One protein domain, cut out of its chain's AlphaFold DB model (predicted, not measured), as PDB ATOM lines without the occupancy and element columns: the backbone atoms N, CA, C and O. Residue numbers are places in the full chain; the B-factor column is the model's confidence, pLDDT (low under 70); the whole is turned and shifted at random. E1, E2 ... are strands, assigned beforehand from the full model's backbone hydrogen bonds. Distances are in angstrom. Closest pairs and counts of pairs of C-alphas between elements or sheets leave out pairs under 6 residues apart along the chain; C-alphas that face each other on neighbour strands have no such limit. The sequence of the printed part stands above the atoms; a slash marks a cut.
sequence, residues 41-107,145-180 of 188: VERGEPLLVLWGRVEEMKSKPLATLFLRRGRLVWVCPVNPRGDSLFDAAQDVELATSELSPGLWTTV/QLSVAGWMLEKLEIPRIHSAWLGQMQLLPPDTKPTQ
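What this domain is: This is residues 41 to 107 and 145 to 180 of the 188 residues of an uncharacterized protein of Verrucomicrobia bacterium SCN 57-15 (UniProt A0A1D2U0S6). A strongly twisted, curled sheet of five strands, E1 to E4 and E6, makes the body. E7 begins near the end of E2 and runs away from the sheet, with the short E5 near it and residues 173 to 179 sticking out beyond it as a free tail. The printed part has 103 residues with no named helix and seven named strands, E1 to E7 along the chain; the sheet's order is E4, E3, E2, E1, E6, antiparallel throughout. The class is all strand, though under half of the residues, 47 of 103, are in named elements. The whole is only just compact, close to loose, with a radius of gyration of the C-alphas of 15.0 A and spans of 41 by 34 by 25 A.

Where its parts are: E1, residues 46 to 54, begins with C-alpha 46 at (-1.178, 189.573, -21.574) and is 21.8 A long. E2, residues 60 to 68, is 22.5 A long, and E3, residues 71 to 76, is 15.4 A long. E4 holds residues 92 to 95, and E5 residues 105 to 107. E6, residues 151 to 158, is 20.7 A long and bends by 53 degrees at residue 154. E7, residues 165 to 172, is 21.4 A long and ends with C-alpha 172 at (17.454, 191.497, -10.165).

How they stand to each other: E1, E2, E3 and E4 form a meander, each strand the antiparallel neighbour of the one before, with hairpins E1 and E2, E2 and E3, E3 and E4. Between E1 and E2, N 50 and O 63 are 2.8 A apart, within hydrogen-bond range. Between E2 and E3, N 66 and O 73 are 2.8 A apart, and between E3 and E4, N 76 and O 92 are 2.8 A apart. E6 is antiparallel to E1, at 157 degrees between their directions, with N 157 and O 49 2.8 A apart. E4 and E6 are the edge strands. Across the sheet the strands' lines turn by 53 degrees and the way across turns by 61 degrees. E5 and E7 pair with no named strand but are near each other, with 5 pairs of C-alphas within 10 A. The closest C-alphas of E2 and E7 are those of Leu 67 and Trp 165, 7.7 A apart. E1 and E7 are only just apart, at 8.2 A.

The domain as a whole: The two C-alphas farthest apart, those of Glu 56 and Gly 102, are 42.4 A from each other. Residues 108 to 144 are not printed, and C-alphas 107 and 145 are 21.0 A apart across this cut. The link from E3 to E4, residues 77 to 91, is long. The mean pLDDT of the printed part is 75.0, and 31 residues are under 70, among them residues 145 to 150, 160 to 164 and 174 to 180.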
ATOM      1  N   VAL A  41      -4.213 178.134 -18.739       65.69
ATOM      2  CA  VAL A  41      -3.262 178.283 -19.854       65.69
ATOM      3  C   VAL A  41      -3.898 178.450 -21.238       65.69
ATOM      4  O   VAL A  41      -3.181 178.691 -22.215       65.69
ATOM      5  N   GLU A  42      -5.220 178.298 -21.342       66.50
ATOM      6  CA  GLU A  42      -5.958 178.499 -22.595       66.50
ATOM      7  C   GLU A  42      -6.294 179.971 -22.839       66.50
ATOM      8  O   GLU A  42      -6.452 180.404 -23.982       66.50
ATOM      9  N   ARG A  43      -6.351 180.770 -21.769       67.31
ATOM     10  CA  ARG A  43      -6.543 182.212 -21.865       67.31
ATOM     11  C   ARG A  43      -5.212 182.878 -22.191       67.31
ATOM     12  O   ARG A  43      -4.373 183.072 -21.319       67.31
ATOM     13  N   GLY A  44      -5.038 183.256 -23.455       74.19
ATOM     14  CA  GLY A  44      -3.896 184.036 -23.947       74.19
ATOM     15  C   GLY A  44      -3.913 185.497 -23.488       74.19
ATOM     16  O   GLY A  44      -3.801 186.400 -24.315       74.19
ATOM     17  N   GLU A  45      -4.098 185.737 -22.191       79.94
ATOM     18  CA  GLU A  45      -4.104 187.069 -21.585       79.94
ATOM     19  C   GLU A  45      -2.673 187.635 -21.520       79.94
ATOM     20  O   GLU A  45      -1.724 186.876 -21.289       79.94
ATOM     21  N   PRO A  46      -2.483 188.950 -21.739       85.38
ATOM     22  CA  PRO A  46      -1.178 189.573 -21.574       85.38
ATOM     23  C   PRO A  46      -0.807 189.627 -20.086       85.38
ATOM     24  O   PRO A  46      -1.565 190.116 -19.250       85.38
ATOM     25  N   LEU A  47       0.383 189.129 -19.770       84.38
ATOM     26  CA  LEU A  47       0.977 189.115 -18.435       84.38
ATOM     27  C   LEU A  47       1.688 190.434 -18.151       84.38
ATOM     28  O   LEU A  47       1.526 190.998 -17.075       84.38
ATOM     29  N   LEU A  48       2.486 190.897 -19.117       86.12
ATOM     30  CA  LEU A  48       3.341 192.075 -19.011       86.12
ATOM     31  C   LEU A  48       3.480 192.742 -20.378       86.12
ATOM     32  O   LEU A  48       3.555 192.050 -21.392       86.12
ATOM     33  N   VAL A  49       3.588 194.068 -20.407       89.19
ATOM     34  CA  VAL A  49       3.925 194.820 -21.623       89.19
ATOM     35  C   VAL A  49       5.169 195.656 -21.359       89.19
ATOM     36  O   VAL A  49       5.190 196.491 -20.458       89.19
ATOM     37  N   LEU A  50       6.213 195.445 -22.150       87.19
ATOM     38  CA  LEU A  50       7.397 196.289 -22.167       87.19
ATOM     39  C   LEU A  50       7.153 197.464 -23.103       87.19
ATOM     40  O   LEU A  50       6.945 197.277 -24.300       87.19
ATOM     41  N   TRP A  51       7.205 198.670 -22.550       88.06
ATOM     42  CA  TRP A  51       7.062 199.914 -23.290       88.06
ATOM     43  C   TRP A  51       8.402 200.607 -23.460       88.06
ATOM     44  O   TRP A  51       9.241 200.644 -22.551       88.06
ATOM     45  N   GLY A  52       8.565 201.223 -24.619       85.38
ATOM     46  CA  GLY A  52       9.750 201.988 -24.934       85.38
ATOM     47  C   GLY A  52       9.635 202.720 -26.257       85.38
ATOM     48  O   GLY A  52       8.553 202.854 -26.828       85.38
ATOM     49  N   ARG A  53      10.773 203.202 -26.739       82.12
ATOM     50  CA  ARG A  53      10.917 203.929 -28.005       82.12
ATOM     51  C   ARG A  53      11.999 203.266 -28.831       82.12
ATOM     52  O   ARG A  53      12.914 202.703 -28.246       82.12
ATOM     53  N   VAL A  54      11.930 203.388 -30.149       77.62
ATOM     54  CA  VAL A  54      13.024 203.070 -31.078       77.62
ATOM     55  C   VAL A  54      13.325 204.347 -31.859       77.62
ATOM     56  O   VAL A  54      12.385 205.012 -32.286       77.62
ATOM     57  N   GLU A  55      14.601 204.727 -31.981       72.81
ATOM     58  CA  GLU A  55      15.059 205.870 -32.797       72.81
ATOM     59  C   GLU A  55      14.282 207.176 -32.526       72.81
ATOM     60  O   GLU A  55      13.885 207.895 -33.437       72.81
ATOM     61  N   GLU A  56      14.031 207.467 -31.243       63.97
ATOM     62  CA  GLU A  56      13.357 208.693 -30.773       63.97
ATOM     63  C   GLU A  56      11.882 208.856 -31.204       63.97
ATOM     64  O   GLU A  56      11.299 209.935 -31.084       63.97
ATOM     65  N   MET A  57      11.223 207.772 -31.624       68.75
ATOM     66  CA  MET A  57       9.780 207.762 -31.885       68.75
ATOM     67  C   MET A  57       8.931 207.833 -30.602       68.75
ATOM     68  O   MET A  57       9.426 207.831 -29.473       68.75
ATOM     69  N   LYS A  58       7.602 207.899 -30.765       82.88
ATOM     70  CA  LYS A  58       6.650 207.846 -29.646       82.88
ATOM     71  C   LYS A  58       6.771 206.526 -28.879       82.88
ATOM     72  O   LYS A  58       7.018 205.478 -29.467       82.88
ATOM     73  N   SER A  59       6.516 206.601 -27.573       86.44
ATOM     74  CA  SER A  59       6.397 205.423 -26.712       86.44
ATOM     75  C   SER A  59       5.368 204.439 -27.257       86.44
ATOM     76  O   SER A  59       4.260 204.836 -27.635       86.44
ATOM     77  N   LYS A  60       5.732 203.160 -27.279       87.69
ATOM     78  CA  LYS A  60       4.890 202.068 -27.758       87.69
ATOM     79  C   LYS A  60       5.275 200.728 -27.114       87.69
ATOM     80  O   LYS A  60       6.364 200.622 -26.541       87.69
ATOM     81  N   PRO A  61       4.432 199.691 -27.237       89.69
ATOM     82  CA  PRO A  61       4.804 198.336 -26.852       89.69
ATOM     83  C   PRO A  61       5.964 197.830 -27.715       89.69
ATOM     84  O   PRO A  61       5.865 197.797 -28.942       89.69
ATOM     85  N   LEU A  62       7.056 197.437 -27.068       85.06
ATOM     86  CA  LEU A  62       8.210 196.794 -27.697       85.06
ATOM     87  C   LEU A  62       8.141 195.268 -27.587       85.06
ATOM     88  O   LEU A  62       8.642 194.576 -28.468       85.06
ATOM     89  N   ALA A  63       7.510 194.746 -26.532       86.88
ATOM     90  CA  ALA A  63       7.217 193.325 -26.382       86.88
ATOM     91  C   ALA A  63       6.064 193.103 -25.393       86.88
ATOM     92  O   ALA A  63       5.939 193.828 -24.406       86.88
ATOM     93  N   THR A  64       5.258 192.068 -25.616       90.19
ATOM     94  CA  THR A  64       4.169 191.667 -24.716       90.19
ATOM     95  C   THR A  64       4.330 190.208 -24.324       90.19
ATOM     96  O   THR A  64       4.435 189.341 -25.188       90.19
ATOM     97  N   LEU A  65       4.336 189.927 -23.025       87.56
ATOM     98  CA  LEU A  65       4.393 188.578 -22.483       87.56
ATOM     99  C   LEU A  65       2.992 187.991 -22.395       87.56
ATOM    100  O   LEU A  65       2.088 188.628 -21.864       87.56
ATOM    101  N   PHE A  66       2.836 186.747 -22.822       86.44
ATOM    102  CA  PHE A  66       1.613 185.968 -22.687       86.44
ATOM    103  C   PHE A  66       1.900 184.621 -22.027       86.44
ATOM    104  O   PHE A  66       2.997 184.085 -22.165       86.44
ATOM    105  N   LEU A  67       0.887 184.036 -21.392       83.88
ATOM    106  CA  LEU A  67       0.852 182.610 -21.080       83.88
ATOM    107  C   LEU A  67      -0.016 181.924 -22.141       83.88
ATOM    108  O   LEU A  67      -1.221 182.152 -22.198       83.88
ATOM    109  N   ARG A  68       0.588 181.121 -23.020       80.31
ATOM    110  CA  ARG A  68      -0.112 180.421 -24.109       80.31
ATOM    111  C   ARG A  68       0.285 178.959 -24.116       80.31
ATOM    112  O   ARG A  68       1.470 178.658 -24.228       80.31
ATOM    113  N   ARG A  69      -0.694 178.050 -24.047       80.38
ATOM    114  CA  ARG A  69      -0.450 176.593 -24.141       80.38
ATOM    115  C   ARG A  69       0.645 176.128 -23.167       80.38
ATOM    116  O   ARG A  69       1.593 175.453 -23.550       80.38
ATOM    117  N   GLY A  70       0.566 176.613 -21.928       77.81
ATOM    118  CA  GLY A  70       1.527 176.306 -20.870       77.81
ATOM    119  C   GLY A  70       2.884 176.991 -21.006       77.81
ATOM    120  O   GLY A  70       3.744 176.741 -20.182       77.81
ATOM    121  N   ARG A  71       3.117 177.862 -21.993       80.25
ATOM    122  CA  ARG A  71       4.411 178.531 -22.212       80.25
ATOM    123  C   ARG A  71       4.313 180.022 -21.961       80.25
ATOM    124  O   ARG A  71       3.304 180.641 -22.301       80.25
ATOM    125  N   LEU A  72       5.383 180.607 -21.436       79.69
ATOM    126  CA  LEU A  72       5.559 182.053 -21.458       79.69
ATOM    127  C   LEU A  72       6.080 182.453 -22.834       79.69
ATOM    128  O   LEU A  72       7.101 181.932 -23.276       79.69
ATOM    129  N   VAL A  73       5.372 183.352 -23.511       80.25
ATOM    130  CA  VAL A  73       5.674 183.779 -24.879       80.25
ATOM    131  C   VAL A  73       5.773 185.295 -24.927       80.25
ATOM    132  O   VAL A  73       4.774 185.984 -24.727       80.25
ATOM    133  N   TRP A  74       6.963 185.816 -25.209       82.00
ATOM    134  CA  TRP A  74       7.154 187.219 -25.563       82.00
ATOM    135  C   TRP A  74       6.849 187.413 -27.041       82.00
ATOM    136  O   TRP A  74       7.565 186.891 -27.886       82.00
ATOM    137  N   VAL A  75       5.803 188.174 -27.347       84.12
ATOM    138  CA  VAL A  75       5.478 188.611 -28.706       84.12
ATOM    139  C   VAL A  75       6.064 189.998 -28.908       84.12
ATOM    140  O   VAL A  75       5.704 190.940 -28.200       84.12
ATOM    141  N   CYS A  76       6.970 190.118 -29.868       83.38
ATOM    142  CA  CYS A  76       7.678 191.346 -30.189       83.38
ATOM    143  C   CYS A  76       7.145 191.863 -31.531       83.38
ATOM    144  O   CYS A  76       7.427 191.239 -32.560       83.38
ATOM    145  N   PRO A  77       6.354 192.951 -31.537       83.31
ATOM    146  CA  PRO A  77       5.763 193.468 -32.757       83.31
ATOM    147  C   PRO A  77       6.835 193.945 -33.736       83.31
ATOM    148  O   PRO A  77       7.797 194.619 -33.348       83.31
ATOM    149  N   VAL A  78       6.639 193.631 -35.014       77.94
ATOM    150  CA  VAL A  78       7.527 194.062 -36.094       77.94
ATOM    151  C   VAL A  78       6.821 195.070 -36.986       77.94
ATOM    152  O   VAL A  78       5.714 194.843 -37.472       77.94
ATOM    153  N   ASN A  79       7.465 196.219 -37.193       72.88
ATOM    154  CA  ASN A  79       6.935 197.279 -38.036       72.88
ATOM    155  C   ASN A  79       7.690 197.291 -39.374       72.88
ATOM    156  O   ASN A  79       8.908 197.470 -39.364       72.88
ATOM    157  N   PRO A  80       6.997 197.222 -40.527       65.31
ATOM    158  CA  PRO A  80       7.622 197.349 -41.846       65.31
ATOM    159  C   PRO A  80       8.430 198.643 -42.045       65.31
ATOM    160  O   PRO A  80       9.235 198.731 -42.965       65.31
ATOM    161  N   ARG A  81       8.198 199.665 -41.210       66.38
ATOM    162  CA  ARG A  81       8.915 200.949 -41.225       66.38
ATOM    163  C   ARG A  81      10.227 200.945 -40.426       66.38
ATOM    164  O   ARG A  81      10.827 202.004 -40.297       66.38
ATOM    165  N   GLY A  82      10.650 199.804 -39.872       63.47
ATOM    166  CA  GLY A  82      11.912 199.661 -39.125       63.47
ATOM    167  C   GLY A  82      11.833 200.008 -37.635       63.47
ATOM    168  O   GLY A  82      12.807 199.876 -36.905       63.47
ATOM    169  N   ASP A  83      10.662 200.416 -37.154       71.38
ATOM    170  CA  ASP A  83      10.416 200.710 -35.745       71.38
ATOM    171  C   ASP A  83      10.087 199.398 -34.999       71.38
ATOM    172  O   ASP A  83       8.921 199.093 -34.744       71.38
ATOM    173  N   SER A  84      11.082 198.556 -34.719       72.19
ATOM    174  CA  SER A  84      10.913 197.286 -33.988       72.19
ATOM    175  C   SER A  84      12.202 196.836 -33.300       72.19
ATOM    176  O   SER A  84      13.288 197.297 -33.629       72.19
ATOM    177  N   LEU A  85      12.097 195.924 -32.325       72.88
ATOM    178  CA  LEU A  85      13.279 195.317 -31.685       72.88
ATOM    179  C   LEU A  85      14.035 194.364 -32.625       72.88
ATOM    180  O   LEU A  85      15.239 194.148 -32.473       72.88
ATOM    181  N   PHE A  86      13.311 193.789 -33.583       71.75
ATOM    182  CA  PHE A  86      13.801 192.772 -34.499       71.75
ATOM    183  C   PHE A  86      13.609 193.218 -35.944       71.75
ATOM    184  O   PHE A  86      12.583 193.815 -36.280       71.75
ATOM    185  N   ASP A  87      14.579 192.875 -36.786       67.19
ATOM    186  CA  ASP A  87      14.434 192.847 -38.239       67.19
ATOM    187  C   ASP A  87      13.891 191.473 -38.651       67.19
ATOM    188  O   ASP A  87      14.588 190.458 -38.562       67.19
ATOM    189  N   ALA A  88      12.611 191.435 -39.021       66.12
ATOM    190  CA  ALA A  88      11.907 190.240 -39.473       66.12
ATOM    191  C   ALA A  88      10.732 190.624 -40.395       66.12
ATOM    192  O   ALA A  88      10.356 191.786 -40.506       66.12
ATOM    193  N   ALA A  89      10.121 189.641 -41.063       67.12
ATOM    194  CA  ALA A  89       8.954 189.880 -41.925       67.12
ATOM    195  C   ALA A  89       7.619 189.966 -41.153       67.12
ATOM    196  O   ALA A  89       6.618 190.426 -41.696       67.12
ATOM    197  N   GLN A  90       7.597 189.481 -39.911       76.19
ATOM    198  CA  GLN A  90       6.423 189.377 -39.048       76.19
ATOM    199  C   GLN A  90       6.852 189.426 -37.578       76.19
ATOM    200  O   GLN A  90       8.043 189.299 -37.286       76.19
ATOM    201  N   ASP A  91       5.879 189.557 -36.676       78.56
ATOM    202  CA  ASP A  91       6.097 189.534 -35.229       78.56
ATOM    203  C   ASP A  91       6.943 188.332 -34.786       78.56
ATOM    204  O   ASP A  91       6.782 187.205 -35.268       78.56
ATOM    205  N   VAL A  92       7.845 188.591 -33.842       73.44
ATOM    206  CA  VAL A  92       8.788 187.601 -33.317       73.44
ATOM    207  C   VAL A  92       8.264 187.065 -31.994       73.44
ATOM    208  O   VAL A  92       8.012 187.833 -31.068       73.44
ATOM    209  N   GLU A  93       8.129 185.744 -31.885       78.75
ATOM    210  CA  GLU A  93       7.731 185.080 -30.644       78.75
ATOM    211  C   GLU A  93       8.929 184.386 -29.982       78.75
ATOM    212  O   GLU A  93       9.560 183.512 -30.577       78.75
ATOM    213  N   LEU A  94       9.227 184.747 -28.731       72.75
ATOM    214  CA  LEU A  94      10.248 184.103 -27.901       72.75
ATOM    215  C   LEU A  94       9.564 183.338 -26.768       72.75
ATOM    216  O   LEU A  94       9.032 183.937 -25.831       72.75
ATOM    217  N   ALA A  95       9.573 182.010 -26.850       72.56
ATOM    218  CA  ALA A  95       8.850 181.147 -25.923       72.56
ATOM    219  C   ALA A  95       9.779 180.400 -24.958       72.56
ATOM    220  O   ALA A  95      10.873 179.980 -25.332       72.56
ATOM    221  N   THR A  96       9.313 180.178 -23.729       68.94
ATOM    222  CA  THR A  96       9.919 179.210 -22.807       68.94
ATOM    223  C   THR A  96       9.558 177.777 -23.197       68.94
ATOM    224  O   THR A  96       8.662 177.530 -24.014       68.94
ATOM    225  N   SER A  97      10.188 176.807 -22.529       66.19
ATOM    226  CA  SER A  97       9.615 175.467 -22.409       66.19
ATOM    227  C   SER A  97       8.219 175.519 -21.780       66.19
ATOM    228  O   SER A  97       7.832 176.500 -21.136       66.19
ATOM    229  N   GLU A  98       7.459 174.447 -21.974       76.31
ATOM    230  CA  GLU A  98       6.174 174.275 -21.307       76.31
ATOM    231  C   GLU A  98       6.371 174.232 -19.788       76.31
ATOM    232  O   GLU A  98       7.241 173.525 -19.277       76.31
ATOM    233  N   LEU A  99       5.597 175.051 -19.089       76.50
ATOM    234  CA  LEU A  99       5.523 175.111 -17.642       76.50
ATOM    235  C   LEU A  99       4.605 173.994 -17.158       76.50
ATOM    236  O   LEU A  99       3.540 173.761 -17.731       76.50
ATOM    237  N   SER A 100       4.988 173.332 -16.071       77.12
ATOM    238  CA  SER A 100       4.142 172.316 -15.453       77.12
ATOM    239  C   SER A 100       2.899 172.967 -14.823       77.12
ATOM    240  O   SER A 100       3.046 173.817 -13.939       77.12
ATOM    241  N   PRO A 101       1.673 172.593 -15.241       75.56
ATOM    242  CA  PRO A 101       0.450 173.146 -14.664       75.56
ATOM    243  C   PRO A 101       0.368 172.899 -13.154       75.56
ATOM    244  O   PRO A 101       0.721 171.821 -12.679       75.56
ATOM    245  N   GLY A 102      -0.104 173.893 -12.396       74.19
ATOM    246  CA  GLY A 102      -0.257 173.781 -10.941       74.19
ATOM    247  C   GLY A 102       1.049 173.803 -10.137       74.19
ATOM    248  O   GLY A 102       0.995 173.690  -8.913       74.19
ATOM    249  N   LEU A 103       2.207 173.986 -10.784       79.56
ATOM    250  CA  LEU A 103       3.498 174.146 -10.116       79.56
ATOM    251  C   LEU A 103       4.061 175.555 -10.310       79.56
ATOM    252  O   LEU A 103       3.990 176.146 -11.388       79.56
ATOM    253  N   TRP A 104       4.668 176.075  -9.245       81.00
ATOM    254  CA  TRP A 104       5.426 177.317  -9.298       81.00
ATOM    255  C   TRP A 104       6.689 177.133 -10.134       81.00
ATOM    256  O   TRP A 104       7.505 176.258  -9.850       81.00
ATOM    257  N   THR A 105       6.871 177.992 -11.136       78.88
ATOM    258  CA  THR A 105       8.084 178.035 -11.960       78.88
ATOM    259  C   THR A 105       8.748 179.401 -11.851       78.88
ATOM    260  O   THR A 105       8.065 180.422 -11.823       78.88
ATOM    261  N   THR A 106      10.079 179.422 -11.791       80.06
ATOM    262  CA  THR A 106      10.881 180.655 -11.770       80.06
ATOM    263  C   THR A 106      11.633 180.792 -13.081       80.06
ATOM    264  O   THR A 106      12.241 179.824 -13.532       80.06
ATOM    265  N   VAL A 107      11.590 181.978 -13.683       75.06
ATOM    266  CA  VAL A 107      12.168 182.232 -15.002       75.06
ATOM    267  C   VAL A 107      12.864 183.580 -15.058       75.06
ATOM    268  O   VAL A 107      12.251 184.588 -14.727       75.06
ATOM    269  N   GLN A 145      17.935 190.608 -33.732       58.59
ATOM    270  CA  GLN A 145      17.856 191.773 -32.861       58.59
ATOM    271  C   GLN A 145      18.671 192.895 -33.520       58.59
ATOM    272  O   GLN A 145      19.815 192.685 -33.941       58.59
ATOM    273  N   LEU A 146      18.040 194.047 -33.740       55.44
ATOM    274  CA  LEU A 146      18.636 195.118 -34.531       55.44
ATOM    275  C   LEU A 146      19.824 195.728 -33.778       55.44
ATOM    276  O   LEU A 146      19.626 196.556 -32.892       55.44
ATOM    277  N   SER A 147      21.055 195.380 -34.188       50.31
ATOM    278  CA  SER A 147      22.344 195.847 -33.620       50.31
ATOM    279  C   SER A 147      22.514 197.370 -33.540       50.31
ATOM    280  O   SER A 147      23.419 197.856 -32.871       50.31
ATOM    281  N   VAL A 148      21.650 198.119 -34.227       46.19
ATOM    282  CA  VAL A 148      21.732 199.572 -34.432       46.19
ATOM    283  C   VAL A 148      20.504 200.310 -33.885       46.19
ATOM    284  O   VAL A 148      20.528 201.532 -33.798       46.19
ATOM    285  N   ALA A 149      19.443 199.606 -33.473       55.53
ATOM    286  CA  ALA A 149      18.227 200.265 -33.016       55.53
ATOM    287  C   ALA A 149      18.526 201.066 -31.737       55.53
ATOM    288  O   ALA A 149      18.855 200.504 -30.691       55.53
ATOM    289  N   GLY A 150      18.435 202.394 -31.824       64.88
ATOM    290  CA  GLY A 150      18.532 203.313 -30.691       64.88
ATOM    291  C   GLY A 150      17.268 203.242 -29.847       64.88
ATOM    292  O   GLY A 150      16.496 204.200 -29.806       64.88
ATOM    293  N   TRP A 151      16.991 202.079 -29.258       73.38
ATOM    294  CA  TRP A 151      15.794 201.864 -28.463       73.38
ATOM    295  C   TRP A 151      16.041 202.094 -26.976       73.38
ATOM    296  O   TRP A 151      17.119 201.841 -26.442       73.38
ATOM    297  N   MET A 152      15.015 202.603 -26.305       77.06
ATOM    298  CA  MET A 152      15.020 202.913 -24.882       77.06
ATOM    299  C   MET A 152      13.803 202.272 -24.238       77.06
ATOM    300  O   MET A 152      12.684 202.446 -24.714       77.06
ATOM    301  N   LEU A 153      14.024 201.571 -23.131       78.56
ATOM    302  CA  LEU A 153      12.949 201.100 -22.269       78.56
ATOM    303  C   LEU A 153      12.510 202.217 -21.338       78.56
ATOM    304  O   LEU A 153      13.338 202.888 -20.730       78.56
ATOM    305  N   GLU A 154      11.201 202.383 -21.207       81.25
ATOM    306  CA  GLU A 154      10.629 203.398 -20.326       81.25
ATOM    307  C   GLU A 154       9.970 202.760 -19.111       81.25
ATOM    308  O   GLU A 154      10.206 203.160 -17.970       81.25
ATOM    309  N   LYS A 155       9.113 201.768 -19.359       85.25
ATOM    310  CA  LYS A 155       8.286 201.178 -18.316       85.25
ATOM    311  C   LYS A 155       7.853 199.766 -18.662       85.25
ATOM    312  O   LYS A 155       7.741 199.386 -19.827       85.25
ATOM    313  N   LEU A 156       7.531 199.026 -17.619       86.25
ATOM    314  CA  LEU A 156       6.810 197.773 -17.696       86.25
ATOM    315  C   LEU A 156       5.374 198.009 -17.230       86.25
ATOM    316  O   LEU A 156       5.162 198.589 -16.169       86.25
ATOM    317  N   GLU A 157       4.399 197.585 -18.017       86.94
ATOM    318  CA  GLU A 157       2.986 197.590 -17.655       86.94
ATOM    319  C   GLU A 157       2.549 196.199 -17.206       86.94
ATOM    320  O   GLU A 157       2.863 195.199 -17.854       86.94
ATOM    321  N   ILE A 158       1.772 196.167 -16.129       83.62
ATOM    322  CA  ILE A 158       1.058 194.995 -15.637       83.62
ATOM    323  C   ILE A 158      -0.427 195.213 -15.966       83.62
ATOM    324  O   ILE A 158      -1.051 196.098 -15.368       83.62
ATOM    325  N   PRO A 159      -1.002 194.477 -16.935       78.56
ATOM    326  CA  PRO A 159      -2.400 194.639 -17.331       78.56
ATOM    327  C   PRO A 159      -3.385 194.253 -16.219       78.56
ATOM    328  O   PRO A 159      -3.069 193.470 -15.333       78.56
ATOM    329  N   ARG A 160      -4.627 194.759 -16.288       65.44
ATOM    330  CA  ARG A 160      -5.686 194.544 -15.270       65.44
ATOM    331  C   ARG A 160      -6.166 193.099 -15.089       65.44
ATOM    332  O   ARG A 160      -6.933 192.859 -14.160       65.44
ATOM    333  N   ILE A 161      -5.797 192.167 -15.965       63.47
ATOM    334  CA  ILE A 161      -6.403 190.831 -16.017       63.47
ATOM    335  C   ILE A 161      -5.359 189.769 -15.656       63.47
ATOM    336  O   ILE A 161      -4.395 189.555 -16.385       63.47
ATOM    337  N   HIS A 162      -5.585 189.088 -14.531       64.94
ATOM    338  CA  HIS A 162      -4.748 187.992 -14.032       64.94
ATOM    339  C   HIS A 162      -5.591 186.736 -13.773       64.94
ATOM    340  O   HIS A 162      -5.527 186.149 -12.698       64.94
ATOM    341  N   SER A 163      -6.448 186.340 -14.723       68.00
ATOM    342  CA  SER A 163      -7.259 185.123 -14.547       68.00
ATOM    343  C   SER A 163      -6.510 183.858 -14.982       68.00
ATOM    344  O   SER A 163      -6.789 182.763 -14.493       68.00
ATOM    345  N   ALA A 164      -5.531 184.012 -15.876       67.44
ATOM    346  CA  ALA A 164      -4.752 182.915 -16.445       67.44
ATOM    347  C   ALA A 164      -3.578 182.435 -15.568       67.44
ATOM    348  O   ALA A 164      -3.102 181.309 -15.741       67.44
ATOM    349  N   TRP A 165      -3.098 183.255 -14.630       75.50
ATOM    350  CA  TRP A 165      -1.877 182.989 -13.867       75.50
ATOM    351  C   TRP A 165      -1.887 183.686 -12.503       75.50
ATOM    352  O   TRP A 165      -2.527 184.720 -12.328       75.50
ATOM    353  N   LEU A 166      -1.121 183.139 -11.562       76.00
ATOM    354  CA  LEU A 166      -0.681 183.845 -10.361       76.00
ATOM    355  C   LEU A 166       0.827 184.019 -10.427       76.00
ATOM    356  O   LEU A 166       1.530 183.145 -10.932       76.00
ATOM    357  N   GLY A 167       1.349 185.120  -9.900       74.19
ATOM    358  CA  GLY A 167       2.789 185.251  -9.863       74.19
ATOM    359  C   GLY A 167       3.344 186.500  -9.230       74.19
ATOM    360  O   GLY A 167       2.625 187.350  -8.708       74.19
ATOM    361  N   GLN A 168       4.667 186.539  -9.229       76.25
ATOM    362  CA  GLN A 168       5.483 187.603  -8.675       76.25
ATOM    363  C   GLN A 168       6.597 187.922  -9.652       76.25
ATOM    364  O   GLN A 168       7.007 187.084 -10.457       76.25
ATOM    365  N   MET A 169       7.103 189.140  -9.562       76.12
ATOM    366  CA  MET A 169       8.145 189.609 -10.443       76.12
ATOM    367  C   MET A 169       9.190 190.367  -9.650       76.12
ATOM    368  O   MET A 169       8.887 191.077  -8.695       76.12
ATOM    369  N   GLN A 170      10.436 190.216 -10.070       77.56
ATOM    370  CA  GLN A 170      11.563 190.843  -9.417       77.56
ATOM    371  C   GLN A 170      12.540 191.352 -10.472       77.56
ATOM    372  O   GLN A 170      12.936 190.624 -11.378       77.56
ATOM    373  N   LEU A 171      12.948 192.610 -10.338       77.81
ATOM    374  CA  LEU A 171      14.120 193.122 -11.038       77.81
ATOM    375  C   LEU A 171      15.349 192.709 -10.229       77.81
ATOM    376  O   LEU A 171      15.472 193.082  -9.060       77.81
ATOM    377  N   LEU A 172      16.222 191.902 -10.827       74.88
ATOM    378  CA  LEU A 172      17.454 191.497 -10.165       74.88
ATOM    379  C   LEU A 172      18.504 192.616 -10.265       74.88
ATOM    380  O   LEU A 172      18.492 193.382 -11.237       74.88
ATOM    381  N   PRO A 173      19.427 192.711  -9.292       71.06
ATOM    382  CA  PRO A 173      20.524 193.670  -9.334       71.06
ATOM    383  C   PRO A 173      21.358 193.575 -10.627       71.06
ATOM    384  O   PRO A 173      21.547 192.468 -11.145       71.06
ATOM    385  N   PRO A 174      21.908 194.693 -11.140       66.81
ATOM    386  CA  PRO A 174      22.745 194.698 -12.347       66.81
ATOM    387  C   PRO A 174      23.990 193.799 -12.259       66.81
ATOM    388  O   PRO A 174      24.514 193.365 -13.278       66.81
ATOM    389  N   ASP A 175      24.464 193.515 -11.046       67.88
ATOM    390  CA  ASP A 175      25.626 192.681 -10.730       67.88
ATOM    391  C   ASP A 175      25.267 191.218 -10.405       67.88
ATOM    392  O   ASP A 175      26.115 190.457  -9.927       67.88
ATOM    393  N   THR A 176      24.025 190.797 -10.679       65.31
ATOM    394  CA  THR A 176      23.586 189.406 -10.486       65.31
ATOM    395  C   THR A 176      24.479 188.455 -11.276       65.31
ATOM    396  O   THR A 176      24.590 188.538 -12.501       65.31
ATOM    397  N   LYS A 177      25.116 187.514 -10.574       64.94
ATOM    398  CA  LYS A 177      26.050 186.571 -11.197       64.94
ATOM    399  C   LYS A 177      25.287 185.555 -12.052       64.94
ATOM    400  O   LYS A 177      24.220 185.113 -11.627       64.94
ATOM    401  N   PRO A 178      25.855 185.064 -13.171       63.28
ATOM    402  CA  PRO A 178      25.217 184.034 -13.997       63.28
ATOM    403  C   PRO A 178      24.774 182.789 -13.212       63.28
ATOM    404  O   PRO A 178      23.728 182.222 -13.494       63.28
ATOM    405  N   THR A 179      25.521 182.403 -12.174       59.31
ATOM    406  CA  THR A 179      25.202 181.263 -11.292       59.31
ATOM    407  C   THR A 179      23.945 181.454 -10.442       59.31
ATOM    408  O   THR A 179      23.465 180.499  -9.843       59.31
ATOM    409  N   GLN A 180      23.455 182.686 -10.319       63.94
ATOM    410  CA  GLN A 180      22.239 183.027  -9.583       63.94
ATOM    411  C   GLN A 180      21.022 183.117 -10.505       63.94
ATOM    412  O   GLN A 180      19.920 183.359 -10.012       63.94
TER     413      GLN A 180